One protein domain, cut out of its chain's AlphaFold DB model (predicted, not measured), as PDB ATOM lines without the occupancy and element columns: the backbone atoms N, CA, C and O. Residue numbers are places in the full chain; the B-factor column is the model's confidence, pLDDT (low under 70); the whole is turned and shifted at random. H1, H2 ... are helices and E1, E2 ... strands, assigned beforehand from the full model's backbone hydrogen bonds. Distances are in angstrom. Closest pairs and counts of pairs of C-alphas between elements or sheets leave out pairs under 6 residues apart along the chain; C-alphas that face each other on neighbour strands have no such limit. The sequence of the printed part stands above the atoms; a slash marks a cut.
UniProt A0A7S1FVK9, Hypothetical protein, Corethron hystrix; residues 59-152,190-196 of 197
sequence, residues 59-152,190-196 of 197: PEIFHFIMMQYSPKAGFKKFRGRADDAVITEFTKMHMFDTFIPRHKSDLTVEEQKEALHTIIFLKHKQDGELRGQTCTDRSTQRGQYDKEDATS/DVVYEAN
ATOM      1  N   PRO A  59      35.781 -82.409 -15.897       71.19
ATOM      2  CA  PRO A  59      34.660 -82.595 -14.979       71.19
ATOM      3  C   PRO A  59      34.141 -84.044 -14.967       71.19
ATOM      4  O   PRO A  59      33.649 -84.508 -13.936       71.19
ATOM      5  N   GLU A  60      34.298 -84.793 -16.062       68.88
ATOM      6  CA  GLU A  60      33.941 -86.211 -16.153       68.88
ATOM      7  C   GLU A  60      34.818 -87.086 -15.244       68.88
ATOM      8  O   GLU A  60      34.321 -87.987 -14.563       68.88
ATOM      9  N   ILE A  61      36.119 -86.788 -15.175       68.25
ATOM     10  CA  ILE A  61      37.068 -87.495 -14.307       68.25
ATOM     11  C   ILE A  61      36.785 -87.158 -12.843       68.25
ATOM     12  O   ILE A  61      36.764 -88.047 -11.989       68.25
ATOM     13  N   PHE A  62      36.496 -85.889 -12.549       71.19
ATOM     14  CA  PHE A  62      36.118 -85.475 -11.201       71.19
ATOM     15  C   PHE A  62      34.848 -86.189 -10.730       71.19
ATOM     16  O   PHE A  62      34.799 -86.689  -9.605       71.19
ATOM     17  N   HIS A  63      33.843 -86.308 -11.604       73.75
ATOM     18  CA  HIS A  63      32.645 -87.090 -11.317       73.75
ATOM     19  C   HIS A  63      33.002 -88.542 -10.987       73.75
ATOM     20  O   HIS A  63      32.605 -89.045  -9.939       73.75
ATOM     21  N   PHE A  64      33.812 -89.197 -11.820       71.56
ATOM     22  CA  PHE A  64      34.216 -90.585 -11.603       71.56
ATOM     23  C   PHE A  64      34.957 -90.806 -10.272       71.56
ATOM     24  O   PHE A  64      34.645 -91.755  -9.553       71.56
ATOM     25  N   ILE A  65      35.883 -89.912  -9.905       71.31
ATOM     26  CA  ILE A  65      36.635 -89.977  -8.638       71.31
ATOM     27  C   ILE A  65      35.716 -89.741  -7.431       71.31
ATOM     28  O   ILE A  65      35.886 -90.350  -6.373       71.31
ATOM     29  N   MET A  66      34.739 -88.843  -7.558       77.12
ATOM     30  CA  MET A  66      33.837 -88.496  -6.458       77.12
ATOM     31  C   MET A  66      32.742 -89.540  -6.226       77.12
ATOM     32  O   MET A  66      32.209 -89.619  -5.114       77.12
ATOM     33  N   MET A  67      32.442 -90.364  -7.230       85.00
ATOM     34  CA  MET A  67      31.451 -91.428  -7.138       85.00
ATOM     35  C   MET A  67      31.862 -92.525  -6.150       85.00
ATOM     36  O   MET A  67      33.001 -92.989  -6.113       85.00
ATOM     37  N   GLN A  68      30.886 -92.967  -5.360       87.12
ATOM     38  CA  GLN A  68      31.022 -94.071  -4.415       87.12
ATOM     39  C   GLN A  68      30.136 -95.228  -4.862       87.12
ATOM     40  O   GLN A  68      28.976 -95.035  -5.232       87.12
ATOM     41  N   TYR A  69      30.671 -96.442  -4.801       88.94
ATOM     42  CA  TYR A  69      29.965 -97.645  -5.204       88.94
ATOM     43  C   TYR A  69      29.607 -98.480  -3.980       88.94
ATOM     44  O   TYR A  69      30.443 -98.748  -3.120       88.94
ATOM     45  N   SER A  70      28.360 -98.955  -3.929       87.12
ATOM     46  CA  SER A  70      28.011-100.054  -3.022       87.12
ATOM     47  C   SER A  70      28.807-101.313  -3.398       87.12
ATOM     48  O   SER A  70      29.129-101.473  -4.579       87.12
ATOM     49  N   PRO A  71      29.052-102.266  -2.482       83.31
ATOM     50  CA  PRO A  71      29.887-103.434  -2.771       83.31
ATOM     51  C   PRO A  71      29.334-104.246  -3.941       83.31
ATOM     52  O   PRO A  71      30.064-104.642  -4.835       83.31
ATOM     53  N   LYS A  72      28.005-104.394  -4.021       86.62
ATOM     54  CA  LYS A  72      27.340-105.096  -5.131       86.62
ATOM     55  C   LYS A  72      27.571-104.421  -6.485       86.62
ATOM     56  O   LYS A  72      27.776-105.116  -7.477       86.62
ATOM     57  N   ALA A  73      27.499-103.091  -6.533       86.94
ATOM     58  CA  ALA A  73      27.781-102.335  -7.753       86.94
ATOM     59  C   ALA A  73      29.278-102.393  -8.096       86.94
ATOM     60  O   ALA A  73      29.640-102.601  -9.250       86.94
ATOM     61  N   GLY A  74      30.124-102.301  -7.073       85.44
ATOM     62  CA  GLY A  74      31.570-102.413  -7.156       85.44
ATOM     63  C   GLY A  74      32.047-103.752  -7.714       85.44
ATOM     64  O   GLY A  74      32.796-103.768  -8.682       85.44
ATOM     65  N   PHE A  75      31.547-104.875  -7.192       87.94
ATOM     66  CA  PHE A  75      31.874-106.216  -7.693       87.94
ATOM     67  C   PHE A  75      31.416-106.427  -9.136       87.94
ATOM     68  O   PHE A  75      32.095-107.097  -9.912       87.94
ATOM     69  N   LYS A  76      30.276-105.841  -9.527       89.50
ATOM     70  CA  LYS A  76      29.804-105.917 -10.914       89.50
ATOM     71  C   LYS A  76      30.733-105.157 -11.865       89.50
ATOM     72  O   LYS A  76      30.980-105.648 -12.962       89.50
ATOM     73  N   LYS A  77      31.204-103.979 -11.446       85.69
ATOM     74  CA  LYS A  77      31.996-103.074 -12.283       85.69
ATOM     75  C   LYS A  77      33.478-103.458 -12.311       85.69
ATOM     76  O   LYS A  77      34.018-103.694 -13.379       85.69
ATOM     77  N   PHE A  78      34.096-103.624 -11.145       85.00
ATOM     78  CA  PHE A  78      35.549-103.777 -10.999       85.00
ATOM     79  C   PHE A  78      36.013-105.217 -10.734       85.00
ATOM     80  O   PHE A  78      37.216-105.484 -10.721       85.00
ATOM     81  N   ARG A  79      35.074-106.154 -10.529       88.25
ATOM     82  CA  ARG A  79      35.330-107.596 -10.348       88.25
ATOM     83  C   ARG A  79      36.446-107.858  -9.324       88.25
ATOM     84  O   ARG A  79      36.316-107.418  -8.189       88.25
ATOM     85  N   GLY A  80      37.539-108.518  -9.719       85.38
ATOM     86  CA  GLY A  80      38.619-108.918  -8.809       85.38
ATOM     87  C   GLY A  80      39.265-107.750  -8.059       85.38
ATOM     88  O   GLY A  80      39.552-107.877  -6.877       85.38
ATOM     89  N   ARG A  81      39.372-106.565  -8.677       86.56
ATOM     90  CA  ARG A  81      39.915-105.375  -7.995       86.56
ATOM     91  C   ARG A  81      39.044-104.937  -6.818       86.56
ATOM     92  O   ARG A  81      39.557-104.404  -5.839       86.56
ATOM     93  N   ALA A  82      37.728-105.135  -6.913       87.50
ATOM     94  CA  ALA A  82      36.816-104.857  -5.811       87.50
ATOM     95  C   ALA A  82      36.978-105.877  -4.677       87.50
ATOM     96  O   ALA A  82      36.956-105.474  -3.518       87.50
ATOM     97  N   ASP A  83      37.178-107.158  -4.998       88.94
ATOM     98  CA  ASP A  83      37.445-108.193  -3.994       88.94
ATOM     99  C   ASP A  83      38.739-107.880  -3.227       88.94
ATOM    100  O   ASP A  83      38.720-107.815  -1.998       88.94
ATOM    101  N   ASP A  84      39.822-107.563  -3.939       90.38
ATOM    102  CA  ASP A  84      41.112-107.210  -3.338       90.38
ATOM    103  C   ASP A  84      41.015-105.958  -2.455       90.38
ATOM    104  O   ASP A  84      41.564-105.922  -1.350       90.38
ATOM    105  N   ALA A  85      40.276-104.936  -2.901       90.75
ATOM    106  CA  ALA A  85      40.074-103.703  -2.142       90.75
ATOM    107  C   ALA A  85      39.301-103.945  -0.834       90.75
ATOM    108  O   ALA A  85      39.651-103.377   0.203       90.75
ATOM    109  N   VAL A  86      38.273-104.798  -0.871       90.25
ATOM    110  CA  VAL A  86      37.503-105.184   0.319       90.25
ATOM    111  C   VAL A  86      38.360-106.027   1.263       90.25
ATOM    112  O   VAL A  86      38.416-105.737   2.456       90.25
ATOM    113  N   ILE A  87      39.071-107.029   0.742       90.50
ATOM    114  CA  ILE A  87      39.941-107.906   1.538       90.50
ATOM    115  C   ILE A  87      41.052-107.101   2.208       90.50
ATOM    116  O   ILE A  87      41.322-107.304   3.390       90.50
ATOM    117  N   THR A  88      41.666-106.160   1.492       90.38
ATOM    118  CA  THR A  88      42.721-105.294   2.037       90.38
ATOM    119  C   THR A  88      42.206-104.477   3.218       90.38
ATOM    120  O   THR A  88      42.899-104.336   4.223       90.38
ATOM    121  N   GLU A  89      40.981-103.962   3.131       89.25
ATOM    122  CA  GLU A  89      40.384-103.193   4.220       89.25
ATOM    123  C   GLU A  89      40.058-104.066   5.438       89.25
ATOM    124  O   GLU A  89      40.433-103.723   6.560       89.25
ATOM    125  N   PHE A  90      39.462-105.243   5.232       88.50
ATOM    126  CA  PHE A  90      39.242-106.207   6.317       88.50
ATOM    127  C   PHE A  90      40.541-106.698   6.950       88.50
ATOM    128  O   PHE A  90      40.606-106.857   8.167       88.50
ATOM    129  N   THR A  91      41.585-106.895   6.145       90.25
ATOM    130  CA  THR A  91      42.907-107.303   6.629       90.25
ATOM    131  C   THR A  91      43.470-106.258   7.582       90.25
ATOM    132  O   THR A  91      43.969-106.626   8.637       90.25
ATOM    133  N   LYS A  92      43.328-104.959   7.283       88.00
ATOM    134  CA  LYS A  92      43.759-103.902   8.213       88.00
ATOM    135  C   LYS A  92      43.019-103.981   9.542       88.00
ATOM    136  O   LYS A  92      43.662-103.956  10.582       88.00
ATOM    137  N   MET A  93      41.692-104.084   9.511       88.25
ATOM    138  CA  MET A  93      40.892-104.181  10.737       88.25
ATOM    139  C   MET A  93      41.256-105.435  11.551       88.25
ATOM    140  O   MET A  93      41.314-105.387  12.774       88.25
ATOM    141  N   HIS A  94      41.580-106.543  10.878       88.50
ATOM    142  CA  HIS A  94      42.074-107.743  11.546       88.50
ATOM    143  C   HIS A  94      43.474-107.552  12.151       88.50
ATOM    144  O   HIS A  94      43.703-107.970  13.275       88.50
ATOM    145  N   MET A  95      44.399-106.892  11.445       87.12
ATOM    146  CA  MET A  95      45.761-106.633  11.939       87.12
ATOM    147  C   MET A  95      45.801-105.726  13.173       87.12
ATOM    148  O   MET A  95      46.761-105.792  13.936       87.12
ATOM    149  N   PHE A  96      44.796-104.865  13.343       86.56
ATOM    150  CA  PHE A  96      44.650-104.000  14.515       86.56
ATOM    151  C   PHE A  96      43.740-104.603  15.594       86.56
ATOM    152  O   PHE A  96      43.325-103.873  16.488       86.56
ATOM    153  N   ASP A  97      43.398-105.895  15.501       86.19
ATOM    154  CA  ASP A  97      42.542-106.609  16.461       86.19
ATOM    155  C   ASP A  97      41.241-105.852  16.798       86.19
ATOM    156  O   ASP A  97      40.743-105.886  17.922       86.19
ATOM    157  N   THR A  98      40.666-105.148  15.813       84.62
ATOM    158  CA  THR A  98      39.558-104.209  16.060       84.62
ATOM    159  C   THR A  98      38.242-104.923  16.384       84.62
ATOM    160  O   THR A  98      37.350-104.335  16.988       84.62
ATOM    161  N   PHE A  99      38.089-106.188  15.981       84.81
ATOM    162  CA  PHE A  99      36.872-106.966  16.203       84.81
ATOM    163  C   PHE A  99      37.173-108.367  16.730       84.81
ATOM    164  O   PHE A  99      38.110-109.039  16.300       84.81
ATOM    165  N   ILE A 100      36.292-108.848  17.606       84.56
ATOM    166  CA  ILE A 100      36.280-110.236  18.069       84.56
ATOM    167  C   ILE A 100      35.131-110.950  17.349       84.56
ATOM    168  O   ILE A 100      33.968-110.584  17.545       84.56
ATOM    169  N   PRO A 101      35.405-111.966  16.511       84.69
ATOM    170  CA  PRO A 101      34.352-112.671  15.795       84.69
ATOM    171  C   PRO A 101      33.444-113.419  16.779       84.69
ATOM    172  O   PRO A 101      33.901-114.230  17.584       84.69
ATOM    173  N   ARG A 102      32.136-113.167  16.691       84.88
ATOM    174  CA  ARG A 102      31.094-113.844  17.476       84.88
ATOM    175  C   ARG A 102      30.032-114.423  16.559       84.88
ATOM    176  O   ARG A 102      29.707-113.843  15.522       84.88
ATOM    177  N   HIS A 103      29.478-115.574  16.930       86.38
ATOM    178  CA  HIS A 103      28.382-116.156  16.175       86.38
ATOM    179  C   HIS A 103      27.064-115.489  16.575       86.38
ATOM    180  O   HIS A 103      26.816-115.229  17.747       86.38
ATOM    181  N   LYS A 104      26.166-115.259  15.609       84.00
ATOM    182  CA  LYS A 104      24.871-114.604  15.868       84.00
ATOM    183  C   LYS A 104      24.034-115.321  16.934       84.00
ATOM    184  O   LYS A 104      23.296-114.677  17.669       84.00
ATOM    185  N   SER A 105      24.128-116.649  16.997       86.75
ATOM    186  CA  SER A 105      23.412-117.462  17.992       86.75
ATOM    187  C   SER A 105      23.871-117.225  19.427       86.75
ATOM    188  O   SER A 105      23.126-117.574  20.337       86.75
ATOM    189  N   ASP A 106      25.056-116.649  19.617       86.12
ATOM    190  CA  ASP A 106      25.615-116.378  20.940       86.12
ATOM    191  C   ASP A 106      25.134-115.026  21.493       86.12
ATOM    192  O   ASP A 106      25.331-114.756  22.673       86.12
ATOM    193  N   LEU A 107      24.503-114.188  20.657       85.62
ATOM    194  CA  LEU A 107      23.958-112.890  21.053       85.62
ATOM    195  C   LEU A 107      22.494-113.017  21.477       85.62
ATOM    196  O   LEU A 107      21.681-113.669  20.809       85.62
ATOM    197  N   THR A 108      22.132-112.297  22.531       89.50
ATOM    198  CA  THR A 108      20.741-112.124  22.951       89.50
ATOM    199  C   THR A 108      19.936-111.327  21.917       89.50
ATOM    200  O   THR A 108      20.465-110.664  21.025       89.50
ATOM    201  N   VAL A 109      18.606-111.391  22.017       87.50
ATOM    202  CA  VAL A 109      17.710-110.682  21.086       87.50
ATOM    203  C   VAL A 109      17.851-109.159  21.205       87.50
ATOM    204  O   VAL A 109      17.628-108.456  20.222       87.50
ATOM    205  N   GLU A 110      18.196-108.652  22.387       85.88
ATOM    206  CA  GLU A 110      18.407-107.223  22.636       85.88
ATOM    207  C   GLU A 110      19.736-106.765  22.033       85.88
ATOM    208  O   GLU A 110      19.740-105.849  21.213       85.88
ATOM    209  N   GLU A 111      20.819-107.507  22.273       84.50
ATOM    210  CA  GLU A 111      22.130-107.241  21.662       84.50
ATOM    211  C   GLU A 111      22.074-107.296  20.130       84.50
ATOM    212  O   GLU A 111      22.690-106.485  19.449       84.50
ATOM    213  N   GLN A 112      21.276-108.201  19.553       84.81
ATOM    214  CA  GLN A 112      21.071-108.253  18.102       84.81
ATOM    215  C   GLN A 112      20.313-107.043  17.542       84.81
ATOM    216  O   GLN A 112      20.455-106.746  16.355       84.81
ATOM    217  N   LYS A 113      19.462-106.392  18.343       84.50
ATOM    218  CA  LYS A 113      18.738-105.179  17.929       84.50
ATOM    219  C   LYS A 113      19.610-103.936  18.034       84.50
ATOM    220  O   LYS A 113      19.428-103.019  17.241       84.50
ATOM    221  N   GLU A 114      20.509-103.910  19.011       83.75
ATOM    222  CA  GLU A 114      21.441-102.802  19.226       83.75
ATOM    223  C   GLU A 114      22.696-102.909  18.355       83.75
ATOM    224  O   GLU A 114      23.374-101.903  18.139       83.75
ATOM    225  N   ALA A 115      22.967-104.099  17.806       86.81
ATOM    226  CA  ALA A 115      24.112-104.343  16.947       86.81
ATOM    227  C   ALA A 115      24.165-103.374  15.757       86.81
ATOM    228  O   ALA A 115      23.203-103.223  14.998       86.81
ATOM    229  N   LEU A 116      25.324-102.747  15.575       87.62
ATOM    230  CA  LEU A 116      25.552-101.774  14.517       87.62
ATOM    231  C   LEU A 116      25.663-102.453  13.152       87.62
ATOM    232  O   LEU A 116      26.168-103.568  13.027       87.62
ATOM    233  N   HIS A 117      25.222-101.761  12.103       85.44
ATOM    234  CA  HIS A 117      25.356-102.253  10.736       85.44
ATOM    235  C   HIS A 117      26.649-101.761  10.100       85.44
ATOM    236  O   HIS A 117      26.833-100.562   9.901       85.44
ATOM    237  N   THR A 118      27.504-102.693   9.693       85.62
ATOM    238  CA  THR A 118      28.729-102.375   8.960       85.62
ATOM    239  C   THR A 118      28.423-102.241   7.467       85.62
ATOM    240  O   THR A 118      27.851-103.134   6.835       85.62
ATOM    241  N   ILE A 119      28.783-101.099   6.886       87.88
ATOM    242  CA  ILE A 119      28.555-100.750   5.483       87.88
ATOM    243  C   ILE A 119      29.910-100.515   4.826       87.88
ATOM    244  O   ILE A 119      30.739 -99.779   5.343       87.88
ATOM    245  N   ILE A 120      30.137-101.104   3.657       88.06
ATOM    246  CA  ILE A 120      31.385-100.913   2.911       88.06
ATOM    247  C   ILE A 120      31.077-100.148   1.636       88.06
ATOM    248  O   ILE A 120      30.112-100.460   0.939       88.06
ATOM    249  N   PHE A 121      31.915 -99.175   1.310       90.38
ATOM    250  CA  PHE A 121      31.877 -98.454   0.048       90.38
ATOM    251  C   PHE A 121      33.187 -98.644  -0.701       90.38
ATOM    252  O   PHE A 121      34.252 -98.710  -0.096       90.38
ATOM    253  N   LEU A 122      33.111 -98.720  -2.026       90.62
ATOM    254  CA  LEU A 122      34.284 -98.702  -2.891       90.62
ATOM    255  C   LEU A 122      34.396 -97.343  -3.563       90.62
ATOM    256  O   LEU A 122      33.416 -96.841  -4.123       90.62
ATOM    257  N   LYS A 123      35.591 -96.761  -3.526       88.81
ATOM    258  CA  LYS A 123      35.871 -95.459  -4.128       88.81
ATOM    259  C   LYS A 123      37.242 -95.458  -4.796       88.81
ATOM    260  O   LYS A 123      38.189 -96.036  -4.265       88.81
ATOM    261  N   HIS A 124      37.349 -94.774  -5.932       85.44
ATOM    262  CA  HIS A 124      38.645 -94.452  -6.519       85.44
ATOM    263  C   HIS A 124      39.308 -93.310  -5.758       85.44
ATOM    264  O   HIS A 124      38.696 -92.277  -5.469       85.44
ATOM    265  N   LYS A 125      40.583 -93.486  -5.444       83.38
ATOM    266  CA  LYS A 125      41.438 -92.384  -5.035       83.38
ATOM    267  C   LYS A 125      41.957 -91.622  -6.252       83.38
ATOM    268  O   LYS A 125      41.866 -92.084  -7.386       83.38
ATOM    269  N   GLN A 126      42.489 -90.428  -5.997       75.19
ATOM    270  CA  GLN A 126      43.094 -89.577  -7.029       75.19
ATOM    271  C   GLN A 126      44.293 -90.249  -7.717       75.19
ATOM    272  O   GLN A 126      44.577 -89.951  -8.867       75.19
ATOM    273  N   ASP A 127      44.958 -91.184  -7.038       77.75
ATOM    274  CA  ASP A 127      46.040 -92.020  -7.577       77.75
ATOM    275  C   ASP A 127      45.539 -93.170  -8.483       77.75
ATOM    276  O   ASP A 127      46.342 -93.942  -9.003       77.75
ATOM    277  N   GLY A 128      44.219 -93.299  -8.681       75.12
ATOM    278  CA  GLY A 128      43.586 -94.361  -9.466       75.12
ATOM    279  C   GLY A 128      43.373 -95.674  -8.701       75.12
ATOM    280  O   GLY A 128      42.742 -96.600  -9.227       75.12
ATOM    281  N   GLU A 129      43.841 -95.773  -7.454       83.94
ATOM    282  CA  GLU A 129      43.672 -96.957  -6.618       83.94
ATOM    283  C   GLU A 129      42.205 -97.107  -6.185       83.94
ATOM    284  O   GLU A 129      41.571 -96.157  -5.715       83.94
ATOM    285  N   LEU A 130      41.651 -98.315  -6.327       86.81
ATOM    286  CA  LEU A 130      40.327 -98.635  -5.800       86.81
ATOM    287  C   LEU A 130      40.478 -99.015  -4.329       86.81
ATOM    288  O   LEU A 130      41.166 -99.982  -4.012       86.81
ATOM    289  N   ARG A 131      39.826 -98.278  -3.430       87.94
ATOM    290  CA  ARG A 131      39.880 -98.555  -1.992       87.94
ATOM    291  C   ARG A 131      38.505 -98.841  -1.420       87.94
ATOM    292  O   ARG A 131      37.524 -98.177  -1.763       87.94
ATOM    293  N   GLY A 132      38.469 -99.823  -0.523       89.06
ATOM    294  CA  GLY A 132      37.347-100.048   0.372       89.06
ATOM    295  C   GLY A 132      37.391 -99.068   1.534       89.06
ATOM    296  O   GLY A 132      38.450 -98.839   2.112       89.06
ATOM    297  N   GLN A 133      36.245 -98.479   1.853       87.69
ATOM    298  CA  GLN A 133      36.030 -97.712   3.068       87.69
ATOM    299  C   GLN A 133      34.897 -98.365   3.849       87.69
ATOM    300  O   GLN A 133      33.761 -98.430   3.372       87.69
ATOM    301  N   THR A 134      35.226 -98.853   5.040       88.94
ATOM    302  CA  THR A 134      34.250 -99.407   5.974       88.94
ATOM    303  C   THR A 134      33.695 -98.284   6.843       88.94
ATOM    304  O   THR A 134      34.445 -97.507   7.431       88.94
ATOM    305  N   CYS A 135      32.374 -98.191   6.908       87.62
ATOM    306  CA  CYS A 135      31.636 -97.245   7.728       87.62
ATOM    307  C   CYS A 135      30.576 -98.003   8.522       87.62
ATOM    308  O   CYS A 135      29.754 -98.713   7.948       87.62
ATOM    309  N   THR A 136      30.545 -97.797   9.830       87.44
ATOM    310  CA  THR A 136      29.513 -98.373  10.691       87.44
ATOM    311  C   THR A 136      28.346 -97.392  10.833       87.44
ATOM    312  O   THR A 136      28.546 -96.194  11.056       87.44
ATOM    313  N   ASP A 137      27.110 -97.873  10.678       86.44
ATOM    314  CA  ASP A 137      25.916 -97.060  10.900       86.44
ATOM    315  C   ASP A 137      25.696 -96.833  12.396       86.44
ATOM    316  O   ASP A 137      25.271 -97.722  13.129       86.44
ATOM    317  N   ARG A 138      25.948 -95.597  12.828       84.44
ATOM    318  CA  ARG A 138      25.786 -95.138  14.209       84.44
ATOM    319  C   ARG A 138      24.335 -94.785  14.569       84.44
ATOM    320  O   ARG A 138      24.086 -94.210  15.625       84.44
ATOM    321  N   SER A 139      23.356 -95.037  13.697       84.75
ATOM    322  CA  SER A 139      21.961 -94.642  13.937       84.75
ATOM    323  C   SER A 139      21.389 -95.199  15.248       84.75
ATOM    324  O   SER A 139      20.749 -94.440  15.978       84.75
ATOM    325  N   THR A 140      21.691 -96.454  15.589       82.81
ATOM    326  CA  THR A 140      21.254 -97.109  16.838       82.81
ATOM    327  C   THR A 140      21.970 -96.571  18.079       82.81
ATOM    328  O   THR A 140      21.391 -96.571  19.159       82.81
ATOM    329  N   GLN A 141      23.177 -96.019  17.921       82.25
ATOM    330  CA  GLN A 141      23.985 -95.481  19.022       82.25
ATOM    331  C   GLN A 141      23.604 -94.044  19.428       82.25
ATOM    332  O   GLN A 141      24.166 -93.465  20.364       82.25
ATOM    333  N   ARG A 142      22.682 -93.399  18.699       81.12
ATOM    334  CA  ARG A 142      22.284 -92.008  18.966       81.12
ATOM    335  C   ARG A 142      21.535 -91.916  20.296       81.12
ATOM    336  O   ARG A 142      20.422 -92.410  20.414       81.12
ATOM    337  N   GLY A 143      22.119 -91.208  21.261       81.31
ATOM    338  CA  GLY A 143      21.527 -90.992  22.588       81.31
ATOM    339  C   GLY A 143      21.941 -92.015  23.647       81.31
ATOM    340  O   GLY A 143      21.526 -91.858  24.787       81.31
ATOM    341  N   GLN A 144      22.761 -93.015  23.298       81.19
ATOM    342  CA  GLN A 144      23.372 -93.924  24.281       81.19
ATOM    343  C   GLN A 144      24.559 -93.286  25.021       81.19
ATOM    344  O   GLN A 144      24.840 -93.662  26.151       81.19
ATOM    345  N   TYR A 145      25.230 -92.319  24.390       82.88
ATOM    346  CA  TYR A 145      26.396 -91.628  24.939       82.88
ATOM    347  C   TYR A 145      26.104 -90.147  25.128       82.88
ATOM    348  O   TYR A 145      25.527 -89.508  24.232       82.88
ATOM    349  N   ASP A 146      26.560 -89.601  26.252       85.25
ATOM    350  CA  ASP A 146      26.495 -88.173  26.507       85.25
ATOM    351  C   ASP A 146      27.430 -87.412  25.565       85.25
ATOM    352  O   ASP A 146      28.522 -87.848  25.189       85.25
ATOM    353  N   LYS A 147      26.968 -86.238  25.125       83.75
ATOM    354  CA  LYS A 147      27.730 -85.407  24.183       83.75
ATOM    355  C   LYS A 147      29.014 -84.877  24.809       83.75
ATOM    356  O   LYS A 147      29.975 -84.646  24.082       83.75
ATOM    357  N   GLU A 148      29.000 -84.657  26.119       84.31
ATOM    358  CA  GLU A 148      30.144 -84.136  26.866       84.31
ATOM    359  C   GLU A 148      31.292 -85.153  26.866       84.31
ATOM    360  O   GLU A 148      32.418 -84.779  26.549       84.31
ATOM    361  N   ASP A 149      30.985 -86.440  27.046       80.62
ATOM    362  CA  ASP A 149      31.974 -87.525  27.040       80.62
ATOM    363  C   ASP A 149      32.507 -87.851  25.638       80.62
ATOM    364  O   ASP A 149      33.646 -88.281  25.469       80.62
ATOM    365  N   ALA A 150      31.701 -87.620  24.597       79.75
ATOM    366  CA  ALA A 150      32.096 -87.867  23.211       79.75
ATOM    367  C   ALA A 150      32.896 -86.713  22.573       79.75
ATOM    368  O   ALA A 150      33.318 -86.825  21.416       79.75
ATOM    369  N   THR A 151      33.064 -85.583  23.268       82.31
ATOM    370  CA  THR A 151      33.689 -84.385  22.698       82.31
ATOM    371  C   THR A 151      35.168 -84.306  23.063       82.31
ATOM    372  O   THR A 151      35.543 -84.231  24.225       82.31
ATOM    373  N   SER A 152      36.029 -84.246  22.048       81.62
ATOM    374  CA  SER A 152      37.457 -83.969  22.232       81.62
ATOM    375  C   SER A 152      37.710 -82.461  22.394       81.62
ATOM    376  O   SER A 152      37.084 -81.662  21.683       81.62
ATOM    377  N   ASP A 190      34.304-100.208  26.360       81.56
ATOM    378  CA  ASP A 190      32.932-100.628  26.088       81.56
ATOM    379  C   ASP A 190      32.856-101.737  25.034       81.56
ATOM    380  O   ASP A 190      33.535-101.712  24.004       81.56
ATOM    381  N   VAL A 191      31.937-102.683  25.246       79.19
ATOM    382  CA  VAL A 191      31.626-103.732  24.268       79.19
ATOM    383  C   VAL A 191      30.507-103.256  23.352       79.19
ATOM    384  O   VAL A 191      29.374-103.057  23.786       79.19
ATOM    385  N   VAL A 192      30.816-103.127  22.063       82.44
ATOM    386  CA  VAL A 192      29.847-102.783  21.019       82.44
ATOM    387  C   VAL A 192      29.683-103.971  20.077       82.44
ATOM    388  O   VAL A 192      30.661-104.507  19.556       82.44
ATOM    389  N   TYR A 193      28.440-104.391  19.851       84.19
ATOM    390  CA  TYR A 193      28.138-105.465  18.910       84.19
ATOM    391  C   TYR A 193      27.988-104.911  17.494       84.19
ATOM    392  O   TYR A 193      27.278-103.933  17.270       84.19
ATOM    393  N   GLU A 194      28.607-105.573  16.520       78.44
ATOM    394  CA  GLU A 194      28.427-105.275  15.100       78.44
ATOM    395  C   GLU A 194      27.813-106.480  14.381       78.44
ATOM    396  O   GLU A 194      28.251-107.625  14.525       78.44
ATOM    397  N   ALA A 195      26.771-106.226  13.596       72.38
ATOM    398  CA  ALA A 195      26.120-107.216  12.759       72.38
ATOM    399  C   ALA A 195      26.691-107.146  11.339       72.38
ATOM    400  O   ALA A 195      26.315-106.287  10.535       72.38
ATOM    401  N   ASN A 196      27.545-108.113  11.008       60.78
ATOM    402  CA  ASN A 196      27.973-108.350   9.632       60.78
ATOM    403  C   ASN A 196      26.825-109.011   8.840       60.78
ATOM    404  O   ASN A 196      26.295-110.050   9.245       60.78
TER     405      ASN A 196
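Overview. This is residues 59 to 152 and 190 to 196 of the 197 residues of the protein "Hypothetical protein" of Corethron hystrix (UniProt A0A7S1FVK9). A long, narrow hairpin of E1 and E2 has H2 and H3 packed on it, H1 near its turn and H4 at the other end; residues 142 to 152 stick out. The 101 printed residues run H1, H2, H3, H4, E1, E2: mixed class, one antiparallel sheet. The whole is loose, radius of gyration of the C-alphas 16.6 A, spanning 45 by 34 by 23 A.

Along the chain. H1, residues 59 to 66, begins at C-alpha (34.660, -82.595, -14.979). H2 is 71 to 78; H3, 80 to 95, is 22.1 A long; H4 is 109 to 114. E1, 116 to 124, spans 25.8 A; E2, 130 to 137, ends at C-alpha (25.916, -97.060, 10.900).

Arrangement. In hairpin E1 and E2, N 121 and O 133 are within hydrogen-bond range, 2.9 A. H3 and E2 have closest C-alphas Val 86 and Gly 132, 5.1 A. H2 and H3 touch, closest C-alphas Phe 75 and Ala 82, 5.5 A. In H1 to H4, every O i to N i+4 pair is within range.

Size, cuts and confidence. Residues 153 to 189 are cut out, a 17.7 A gap between C-alphas. The H3 to H4 link is long. Residues 60, 61 and 196 have pLDDT under 70.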